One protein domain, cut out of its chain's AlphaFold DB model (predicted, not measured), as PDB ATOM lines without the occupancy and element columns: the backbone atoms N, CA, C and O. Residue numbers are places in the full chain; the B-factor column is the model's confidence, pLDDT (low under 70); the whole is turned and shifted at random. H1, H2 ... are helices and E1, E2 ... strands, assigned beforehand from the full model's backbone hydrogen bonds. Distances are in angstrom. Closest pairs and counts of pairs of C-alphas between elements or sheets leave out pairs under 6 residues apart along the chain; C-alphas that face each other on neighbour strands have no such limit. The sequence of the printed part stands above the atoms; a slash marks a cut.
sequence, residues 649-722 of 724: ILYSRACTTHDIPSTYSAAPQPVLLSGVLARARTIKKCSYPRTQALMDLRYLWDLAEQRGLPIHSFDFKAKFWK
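This is residues 649 to 722 of the 724 residues of the protein "Hypothetical protein" of Symbiodinium necroappetens (UniProt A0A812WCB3). Two helices, H1 and H2, lie side by side as a helical hairpin; the short helix H3 packs on H1 along one side of this pair. On the side away from H3, the chain from strand E1 through residues 652 to 668, which have no named element, runs along the length of the hairpin before H1 begins. The printed part has 74 residues, with one named strand and three named helices in the order E1, H1, H2, H3, and is mostly helix. It is compact, with a radius of gyration of the C-alphas of 11.9 A, and spans 36 by 27 by 16 A.

H1, residues 669 to 686, touches H2, residues 692 to 706, with its residues 676 to 684 alone. Their closest C-alphas, those of Lys 684 and Ala 693, are 5.9 A apart. The two form a hairpin, at a shallow tilt of 19 degrees, opposite ways. H3, residues 714 to 720, touches H1 at its residues 673 to 680 alone; the closest C-alphas, those of Leu 677 and Phe 720, are 6.1 A apart. They run the same way at a tilt of 36 degrees, only just steep. H2 and H3 are apart. E1, residues 649 to 651, pairs with no named strand; its closest C-alpha to H2 is that of Tyr 651, 5.7 A from that of Asp 696. E1 and H3 are apart. Every O i to N i+4 pair is within hydrogen-bond range in H2, against 13 of 14 in H1 and 2 of 3 in H3.

H1 measures 25.9 A from C-alpha 669 at (-7.641, 5.272, -2.979) to C-alpha 686 at (-6.579, 27.334, -16.512). H2 measures 21.3 A, H3 9.9 A and E1 7.0 A. H3 ends with C-alpha 720 at (0.950, 14.346, -11.909).

The two C-alphas farthest apart, those of Ala 666 and Pro 689, are 36.5 A apart. The printed part has no cut. The link from E1 to H1, 17 residues, is long; that from H1 to H2 is tight and that from H2 to H3 short. The mean pLDDT of the printed part is 83.5, and residue 722 alone is under 70.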
ATOM      1  N   ILE A 649      -4.608  34.112 -13.293       87.44
ATOM      2  CA  ILE A 649      -5.600  33.103 -12.919       87.44
ATOM      3  C   ILE A 649      -4.859  32.106 -12.037       87.44
ATOM      4  O   ILE A 649      -3.973  31.390 -12.506       87.44
ATOM      5  N   LEU A 650      -5.177  32.099 -10.749       90.19
ATOM      6  CA  LEU A 650      -4.466  31.347  -9.718       90.19
ATOM      7  C   LEU A 650      -5.339  30.186  -9.254       90.19
ATOM      8  O   LEU A 650      -6.553  30.333  -9.153       90.19
ATOM      9  N   TYR A 651      -4.767  29.034  -8.917       90.50
ATOM     10  CA  TYR A 651      -5.521  28.048  -8.140       90.50
ATOM     11  C   TYR A 651      -5.848  28.625  -6.754       90.50
ATOM     12  O   TYR A 651      -4.948  29.154  -6.090       90.50
ATOM     13  N   SER A 652      -7.117  28.518  -6.343       87.38
ATOM     14  CA  SER A 652      -7.643  29.131  -5.116       87.38
ATOM     15  C   SER A 652      -6.787  28.802  -3.894       87.38
ATOM     16  O   SER A 652      -6.411  27.647  -3.668       87.38
ATOM     17  N   ARG A 653      -6.513  29.833  -3.088       83.81
ATOM     18  CA  ARG A 653      -5.817  29.717  -1.796       83.81
ATOM     19  C   ARG A 653      -6.774  29.609  -0.607       83.81
ATOM     20  O   ARG A 653      -6.323  29.302   0.491       83.81
ATOM     21  N   ALA A 654      -8.081  29.750  -0.847       77.88
ATOM     22  CA  ALA A 654      -9.123  29.304   0.072       77.88
ATOM     23  C   ALA A 654      -9.296  27.770   0.063       77.88
ATOM     24  O   ALA A 654      -9.810  27.211   1.025       77.88
ATOM     25  N   CYS A 655      -8.827  27.060  -0.978       80.44
ATOM     26  CA  CYS A 655      -8.811  25.594  -0.996       80.44
ATOM     27  C   CYS A 655      -7.869  25.027   0.082       80.44
ATOM     28  O   CYS A 655      -6.656  24.950  -0.106       80.44
ATOM     29  N   THR A 656      -8.441  24.516   1.167       82.62
ATOM     30  CA  THR A 656      -7.714  23.925   2.293       82.62
ATOM     31  C   THR A 656      -7.412  22.431   2.094       82.62
ATOM     32  O   THR A 656      -7.766  21.801   1.091       82.62
ATOM     33  N   THR A 657      -6.786  21.812   3.099       80.88
ATOM     34  CA  THR A 657      -6.646  20.350   3.198       80.88
ATOM     35  C   THR A 657      -7.988  19.642   3.407       80.88
ATOM     36  O   THR A 657      -8.124  18.474   3.034       80.88
ATOM     37  N   HIS A 658      -9.000  20.322   3.962       82.56
ATOM     38  CA  HIS A 658     -10.326  19.746   4.197       82.56
ATOM     39  C   HIS A 658     -11.055  19.489   2.873       82.56
ATOM     40  O   HIS A 658     -11.648  18.419   2.710       82.56
ATOM     41  N   ASP A 659     -10.882  20.395   1.906       80.88
ATOM     42  CA  ASP A 659     -11.403  20.326   0.535       80.88
ATOM     43  C   ASP A 659     -10.792  19.203  -0.308       80.88
ATOM     44  O   ASP A 659     -11.255  18.929  -1.421       80.88
ATOM     45  N   ILE A 660      -9.741  18.543   0.183       83.50
ATOM     46  CA  ILE A 660      -9.231  17.298  -0.386       83.50
ATOM     47  C   ILE A 660      -9.869  16.120   0.373       83.50
ATOM     48  O   ILE A 660      -9.704  16.002   1.591       83.50
ATOM     49  N   PRO A 661     -10.583  15.203  -0.313       77.88
ATOM     50  CA  PRO A 661     -11.170  14.029   0.326       77.88
ATOM     51  C   PRO A 661     -10.123  13.155   1.032       77.88
ATOM     52  O   PRO A 661      -9.119  12.762   0.438       77.88
ATOM     53  N   SER A 662     -10.379  12.848   2.305       80.25
ATOM     54  CA  SER A 662      -9.466  12.093   3.173       80.25
ATOM     55  C   SER A 662      -9.337  10.615   2.780       80.25
ATOM     56  O   SER A 662     -10.277  10.016   2.248       80.25
ATOM     57  N   THR A 663      -8.214   9.998   3.156       77.38
ATOM     58  CA  THR A 663      -8.048   8.537   3.248       77.38
ATOM     59  C   THR A 663      -9.105   7.860   4.126       77.38
ATOM     60  O   THR A 663      -9.473   6.725   3.839       77.38
ATOM     61  N   TYR A 664      -9.643   8.556   5.135       77.94
ATOM     62  CA  TYR A 664     -10.735   8.073   5.990       77.94
ATOM     63  C   TYR A 664     -12.126   8.136   5.330       77.94
ATOM     64  O   TYR A 664     -13.108   7.678   5.913       77.94
ATOM     65  N   SER A 665     -12.251   8.706   4.127       76.81
ATOM     66  CA  SER A 665     -13.530   8.722   3.408       76.81
ATOM     67  C   SER A 665     -13.841   7.360   2.776       76.81
ATOM     68  O   SER A 665     -12.949   6.606   2.395       76.81
ATOM     69  N   ALA A 666     -15.127   7.060   2.563       73.31
ATOM     70  CA  ALA A 666     -15.568   5.815   1.922       73.31
ATOM     71  C   ALA A 666     -15.181   5.685   0.424       73.31
ATOM     72  O   ALA A 666     -15.570   4.722  -0.243       73.31
ATOM     73  N   ALA A 667     -14.442   6.648  -0.140       73.25
ATOM     74  CA  ALA A 667     -13.960   6.602  -1.514       73.25
ATOM     75  C   ALA A 667     -12.612   5.852  -1.590       73.25
ATOM     76  O   ALA A 667     -11.641   6.267  -0.962       73.25
ATOM     77  N   PRO A 668     -12.489   4.777  -2.393       76.19
ATOM     78  CA  PRO A 668     -11.259   3.992  -2.441       76.19
ATOM     79  C   PRO A 668     -10.105   4.803  -3.046       76.19
ATOM     80  O   PRO A 668     -10.315   5.577  -3.980       76.19
ATOM     81  N   GLN A 669      -8.873   4.561  -2.587       80.25
ATOM     82  CA  GLN A 669      -7.641   5.272  -2.979       80.25
ATOM     83  C   GLN A 669      -7.524   5.655  -4.477       80.25
ATOM     84  O   GLN A 669      -7.184   6.807  -4.754       80.25
ATOM     85  N   PRO A 670      -7.839   4.797  -5.477       76.56
ATOM     86  CA  PRO A 670      -7.773   5.194  -6.889       76.56
ATOM     87  C   PRO A 670      -8.755   6.308  -7.283       76.56
ATOM     88  O   PRO A 670      -8.511   7.008  -8.263       76.56
ATOM     89  N   VAL A 671      -9.860   6.480  -6.551       73.25
ATOM     90  CA  VAL A 671     -10.808   7.592  -6.721       73.25
ATOM     91  C   VAL A 671     -10.225   8.872  -6.127       73.25
ATOM     92  O   VAL A 671     -10.168   9.864  -6.854       73.25
ATOM     93  N   LEU A 672      -9.711   8.830  -4.891       79.06
ATOM     94  CA  LEU A 672      -9.044   9.962  -4.222       79.06
ATOM     95  C   LEU A 672      -7.923  10.539  -5.103       79.06
ATOM     96  O   LEU A 672      -7.964  11.698  -5.520       79.06
ATOM     97  N   LEU A 673      -6.989   9.676  -5.510       82.12
ATOM     98  CA  LEU A 673      -5.881  10.031  -6.399       82.12
ATOM     99  C   LEU A 673      -6.368  10.498  -7.786       82.12
ATOM    100  O   LEU A 673      -5.745  11.366  -8.398       82.12
ATOM    101  N   SER A 674      -7.498   9.986  -8.296       76.06
ATOM    102  CA  SER A 674      -8.070  10.487  -9.556       76.06
ATOM    103  C   SER A 674      -8.668  11.894  -9.444       76.06
ATOM    104  O   SER A 674      -8.644  12.615 -10.439       76.06
ATOM    105  N   GLY A 675      -9.141  12.296  -8.257       77.94
ATOM    106  CA  GLY A 675      -9.601  13.657  -7.967       77.94
ATOM    107  C   GLY A 675      -8.446  14.657  -7.960       77.94
ATOM    108  O   GLY A 675      -8.498  15.660  -8.673       77.94
ATOM    109  N   VAL A 676      -7.348  14.331  -7.272       84.69
ATOM    110  CA  VAL A 676      -6.115  15.142  -7.288       84.69
ATOM    111  C   VAL A 676      -5.559  15.267  -8.717       84.69
ATOM    112  O   VAL A 676      -5.285  16.371  -9.186       84.69
ATOM    113  N   LEU A 677      -5.502  14.167  -9.482       82.25
ATOM    114  CA  LEU A 677      -5.113  14.186 -10.904       82.25
ATOM    115  C   LEU A 677      -6.130  14.873 -11.835       82.25
ATOM    116  O   LEU A 677      -5.805  15.117 -13.001       82.25
ATOM    117  N   ALA A 678      -7.354  15.151 -11.380       78.81
ATOM    118  CA  ALA A 678      -8.308  15.987 -12.102       78.81
ATOM    119  C   ALA A 678      -8.013  17.468 -11.834       78.81
ATOM    120  O   ALA A 678      -7.755  18.190 -12.796       78.81
ATOM    121  N   ARG A 679      -7.926  17.889 -10.559       84.62
ATOM    122  CA  ARG A 679      -7.550  19.265 -10.177       84.62
ATOM    123  C   ARG A 679      -6.221  19.683 -10.814       84.62
ATOM    124  O   ARG A 679      -6.180  20.692 -11.506       84.62
ATOM    125  N   ALA A 680      -5.188  18.840 -10.743       85.75
ATOM    126  CA  ALA A 680      -3.883  19.097 -11.363       85.75
ATOM    127  C   ALA A 680      -3.944  19.316 -12.891       85.75
ATOM    128  O   ALA A 680      -3.129  20.048 -13.450       85.75
ATOM    129  N   ARG A 681      -4.910  18.707 -13.596       82.94
ATOM    130  CA  ARG A 681      -5.132  18.957 -15.035       82.94
ATOM    131  C   ARG A 681      -5.899  20.245 -15.296       82.94
ATOM    132  O   ARG A 681      -5.685  20.838 -16.348       82.94
ATOM    133  N   THR A 682      -6.785  20.647 -14.388       82.56
ATOM    134  CA  THR A 682      -7.472  21.939 -14.465       82.56
ATOM    135  C   THR A 682      -6.476  23.068 -14.218       82.56
ATOM    136  O   THR A 682      -6.399  23.955 -15.058       82.56
ATOM    137  N   ILE A 683      -5.625  22.970 -13.187       86.50
ATOM    138  CA  ILE A 683      -4.507  23.900 -12.920       86.50
ATOM    139  C   ILE A 683      -3.611  24.036 -14.160       86.50
ATOM    140  O   ILE A 683      -3.488  25.117 -14.726       86.50
ATOM    141  N   LYS A 684      -3.103  22.913 -14.695       84.00
ATOM    142  CA  LYS A 684      -2.279  22.880 -15.926       84.00
ATOM    143  C   LYS A 684      -2.955  23.427 -17.191       84.00
ATOM    144  O   LYS A 684      -2.294  23.544 -18.221       84.00
ATOM    145  N   LYS A 685      -4.252  23.729 -17.151       82.31
ATOM    146  CA  LYS A 685      -5.021  24.308 -18.258       82.31
ATOM    147  C   LYS A 685      -5.376  25.770 -18.005       82.31
ATOM    148  O   LYS A 685      -5.112  26.582 -18.887       82.31
ATOM    149  N   CYS A 686      -5.911  26.074 -16.828       83.69
ATOM    150  CA  CYS A 686      -6.579  27.334 -16.512       83.69
ATOM    151  C   CYS A 686      -5.664  28.329 -15.786       83.69
ATOM    152  O   CYS A 686      -5.825  29.520 -16.010       83.69
ATOM    153  N   SER A 687      -4.680  27.870 -14.994       87.00
ATOM    154  CA  SER A 687      -3.761  28.791 -14.312       87.00
ATOM    155  C   SER A 687      -2.902  29.579 -15.305       87.00
ATOM    156  O   SER A 687      -2.365  29.016 -16.271       87.00
ATOM    157  N   TYR A 688      -2.738  30.869 -15.022       85.06
ATOM    158  CA  TYR A 688      -1.931  31.819 -15.775       85.06
ATOM    159  C   TYR A 688      -1.246  32.827 -14.823       85.06
ATOM    160  O   TYR A 688      -1.897  33.265 -13.877       85.06
ATOM    161  N   PRO A 689       0.018  33.248 -15.058       83.38
ATOM    162  CA  PRO A 689       0.911  32.854 -16.153       83.38
ATOM    163  C   PRO A 689       1.288  31.368 -16.132       83.38
ATOM    164  O   PRO A 689       1.120  30.665 -15.138       83.38
ATOM    165  N   ARG A 690       1.793  30.836 -17.254       82.31
ATOM    166  CA  ARG A 690       2.134  29.398 -17.357       82.31
ATOM    167  C   ARG A 690       3.233  28.966 -16.376       82.31
ATOM    168  O   ARG A 690       3.275  27.799 -16.002       82.31
ATOM    169  N   THR A 691       4.059  29.908 -15.927       83.31
ATOM    170  CA  THR A 691       5.014  29.769 -14.816       83.31
ATOM    171  C   THR A 691       4.308  29.514 -13.478       83.31
ATOM    172  O   THR A 691       4.645  28.557 -12.781       83.31
ATOM    173  N   GLN A 692       3.272  30.295 -13.157       85.12
ATOM    174  CA  GLN A 692       2.486  30.190 -11.921       85.12
ATOM    175  C   GLN A 692       1.806  28.823 -11.759       85.12
ATOM    176  O   GLN A 692       1.725  28.293 -10.650       85.12
ATOM    177  N   ALA A 693       1.402  28.191 -12.865       86.94
ATOM    178  CA  ALA A 693       0.823  26.848 -12.843       86.94
ATOM    179  C   ALA A 693       1.737  25.803 -12.161       86.94
ATOM    180  O   ALA A 693       1.228  24.832 -11.605       86.94
ATOM    181  N   LEU A 694       3.068  25.987 -12.153       88.88
ATOM    182  CA  LEU A 694       3.997  25.123 -11.412       88.88
ATOM    183  C   LEU A 694       3.875  25.301  -9.889       88.88
ATOM    184  O   LEU A 694       3.935  24.317  -9.153       88.88
ATOM    185  N   MET A 695       3.688  26.535  -9.418       90.19
ATOM    186  CA  MET A 695       3.538  26.859  -7.994       90.19
ATOM    187  C   MET A 695       2.174  26.405  -7.465       90.19
ATOM    188  O   MET A 695       2.090  25.840  -6.376       90.19
ATOM    189  N   ASP A 696       1.120  26.560  -8.266       91.88
ATOM    190  CA  ASP A 696      -0.220  26.036  -7.975       91.88
ATOM    191  C   ASP A 696      -0.239  24.494  -7.900       91.88
ATOM    192  O   ASP A 696      -0.926  23.908  -7.064       91.88
ATOM    193  N   LEU A 697       0.549  23.813  -8.743       92.25
ATOM    194  CA  LEU A 697       0.717  22.356  -8.689       92.25
ATOM    195  C   LEU A 697       1.478  21.877  -7.456       92.25
ATOM    196  O   LEU A 697       1.148  20.810  -6.947       92.25
ATOM    197  N   ARG A 698       2.497  22.624  -7.009       91.94
ATOM    198  CA  ARG A 698       3.199  22.336  -5.748       91.94
ATOM    199  C   ARG A 698       2.224  22.472  -4.584       91.94
ATOM    200  O   ARG A 698       1.976  21.486  -3.915       91.94
ATOM    201  N   TYR A 699       1.510  23.589  -4.490       92.81
ATOM    202  CA  TYR A 699       0.489  23.787  -3.460       92.81
ATOM    203  C   TYR A 699      -0.586  22.675  -3.436       92.81
ATOM    204  O   TYR A 699      -0.891  22.134  -2.376       92.81
ATOM    205  N   LEU A 700      -1.105  22.234  -4.593       92.12
ATOM    206  CA  LEU A 700      -2.020  21.080  -4.654       92.12
ATOM    207  C   LEU A 700      -1.361  19.750  -4.229       92.12
ATOM    208  O   LEU A 700      -2.047  18.869  -3.704       92.12
ATOM    209  N   TRP A 701      -0.063  19.571  -4.488       93.06
ATOM    210  CA  TRP A 701       0.711  18.424  -4.010       93.06
ATOM    211  C   TRP A 701       0.847  18.469  -2.483       93.06
ATOM    212  O   TRP A 701       0.494  17.496  -1.822       93.06
ATOM    213  N   ASP A 702       1.249  19.613  -1.932       93.19
ATOM    214  CA  ASP A 702       1.477  19.834  -0.501       93.19
ATOM    215  C   ASP A 702       0.183  19.625   0.307       93.19
ATOM    216  O   ASP A 702       0.174  18.898   1.300       93.19
ATOM    217  N   LEU A 703      -0.951  20.155  -0.173       91.94
ATOM    218  CA  LEU A 703      -2.272  19.902   0.414       91.94
ATOM    219  C   LEU A 703      -2.652  18.410   0.385       91.94
ATOM    220  O   LEU A 703      -3.261  17.904   1.327       91.94
ATOM    221  N   ALA A 704      -2.322  17.688  -0.694       90.62
ATOM    222  CA  ALA A 704      -2.603  16.255  -0.802       90.62
ATOM    223  C   ALA A 704      -1.693  15.414   0.112       90.62
ATOM    224  O   ALA A 704      -2.135  14.385   0.631       90.62
ATOM    225  N   GLU A 705      -0.458  15.867   0.334       91.69
ATOM    226  CA  GLU A 705       0.516  15.271   1.248       91.69
ATOM    227  C   GLU A 705       0.085  15.451   2.709       91.69
ATOM    228  O   GLU A 705      -0.076  14.464   3.425       91.69
ATOM    229  N   GLN A 706      -0.248  16.683   3.111       90.50
ATOM    230  CA  GLN A 706      -0.826  17.006   4.424       90.50
ATOM    231  C   GLN A 706      -2.134  16.244   4.695       90.50
ATOM    232  O   GLN A 706      -2.441  15.903   5.836       90.50
ATOM    233  N   ARG A 707      -2.908  15.925   3.648       88.44
ATOM    234  CA  ARG A 707      -4.133  15.116   3.751       88.44
ATOM    235  C   ARG A 707      -3.880  13.603   3.855       88.44
ATOM    236  O   ARG A 707      -4.841  12.832   3.918       88.44
ATOM    237  N   GLY A 708      -2.618  13.171   3.874       87.50
ATOM    238  CA  GLY A 708      -2.208  11.774   4.011       87.50
ATOM    239  C   GLY A 708      -2.446  10.923   2.761       87.50
ATOM    240  O   GLY A 708      -2.528   9.697   2.859       87.50
ATOM    241  N   LEU A 709      -2.607  11.531   1.577       87.44
ATOM    242  CA  LEU A 709      -2.828  10.766   0.350       87.44
ATOM    243  C   LEU A 709      -1.515  10.124  -0.146       87.44
ATOM    244  O   LEU A 709      -0.484  10.792  -0.197       87.44
ATOM    245  N   PRO A 710      -1.531   8.856  -0.606       85.44
ATOM    246  CA  PRO A 710      -0.335   8.131  -1.058       85.44
ATOM    247  C   PRO A 710       0.129   8.558  -2.469       85.44
ATOM    248  O   PRO A 710       0.137   7.777  -3.428       85.44
ATOM    249  N   ILE A 711       0.513   9.830  -2.599       83.62
ATOM    250  CA  ILE A 711       0.949  10.488  -3.840       83.62
ATOM    251  C   ILE A 711       2.393  10.141  -4.239       83.62
ATOM    252  O   ILE A 711       2.729  10.179  -5.421       83.62
ATOM    253  N   HIS A 712       3.227   9.711  -3.287       85.69
ATOM    254  CA  HIS A 712       4.646   9.382  -3.514       85.69
ATOM    255  C   HIS A 712       4.906   8.164  -4.400       85.69
ATOM    256  O   HIS A 712       6.034   7.964  -4.849       85.69
ATOM    257  N   SER A 713       3.883   7.361  -4.710       82.00
ATOM    258  CA  SER A 713       4.041   6.255  -5.658       82.00
ATOM    259  C   SER A 713       4.559   6.768  -7.011       82.00
ATOM    260  O   SER A 713       3.988   7.685  -7.602       82.00
ATOM    261  N   PHE A 714       5.636   6.158  -7.525       70.69
ATOM    262  CA  PHE A 714       6.281   6.548  -8.791       70.69
ATOM    263  C   PHE A 714       5.264   6.704  -9.931       70.69
ATOM    264  O   PHE A 714       5.271   7.681 -10.678       70.69
ATOM    265  N   ASP A 715       4.320   5.766 -10.000       76.75
ATOM    266  CA  ASP A 715       3.272   5.714 -11.010       76.75
ATOM    267  C   ASP A 715       2.219   6.842 -10.850       76.75
ATOM    268  O   ASP A 715       1.557   7.199 -11.825       76.75
ATOM    269  N   PHE A 716       2.066   7.460  -9.671       81.38
ATOM    270  CA  PHE A 716       1.296   8.702  -9.489       81.38
ATOM    271  C   PHE A 716       2.146   9.940  -9.790       81.38
ATOM    272  O   PHE A 716       1.725  10.780 -10.590       81.38
ATOM    273  N   LYS A 717       3.355  10.033  -9.219       83.50
ATOM    274  CA  LYS A 717       4.291  11.157  -9.404       83.50
ATOM    275  C   LYS A 717       4.548  11.406 -10.899       83.50
ATOM    276  O   LYS A 717       4.310  12.507 -11.394       83.50
ATOM    277  N   ALA A 718       4.832  10.349 -11.663       79.38
ATOM    278  CA  ALA A 718       5.003  10.386 -13.119       79.38
ATOM    279  C   ALA A 718       3.714  10.655 -13.935       79.38
ATOM    280  O   ALA A 718       3.790  10.828 -15.151       79.38
ATOM    281  N   LYS A 719       2.521  10.676 -13.317       78.81
ATOM    282  CA  LYS A 719       1.246  11.090 -13.949       78.81
ATOM    283  C   LYS A 719       0.845  12.521 -13.590       78.81
ATOM    284  O   LYS A 719       0.238  13.186 -14.428       78.81
ATOM    285  N   PHE A 720       1.175  12.979 -12.383       82.56
ATOM    286  CA  PHE A 720       0.950  14.346 -11.909       82.56
ATOM    287  C   PHE A 720       1.907  15.317 -12.626       82.56
ATOM    288  O   PHE A 720       1.477  16.249 -13.317       82.56
ATOM    289  N   TRP A 721       3.204  15.008 -12.604       84.00
ATOM    290  CA  TRP A 721       4.265  15.820 -13.208       84.00
ATOM    291  C   TRP A 721       4.464  15.583 -14.721       84.00
ATOM    292  O   TRP A 721       5.318  16.201 -15.328       84.00
ATOM    293  N   LYS A 722       3.632  14.779 -15.408       69.94
ATOM    294  CA  LYS A 722       3.843  14.388 -16.831       69.94
ATOM    295  C   LYS A 722       3.712  15.494 -17.905       69.94
ATOM    296  O   LYS A 722       3.577  15.186 -19.086       69.94
TER     297      LYS A 722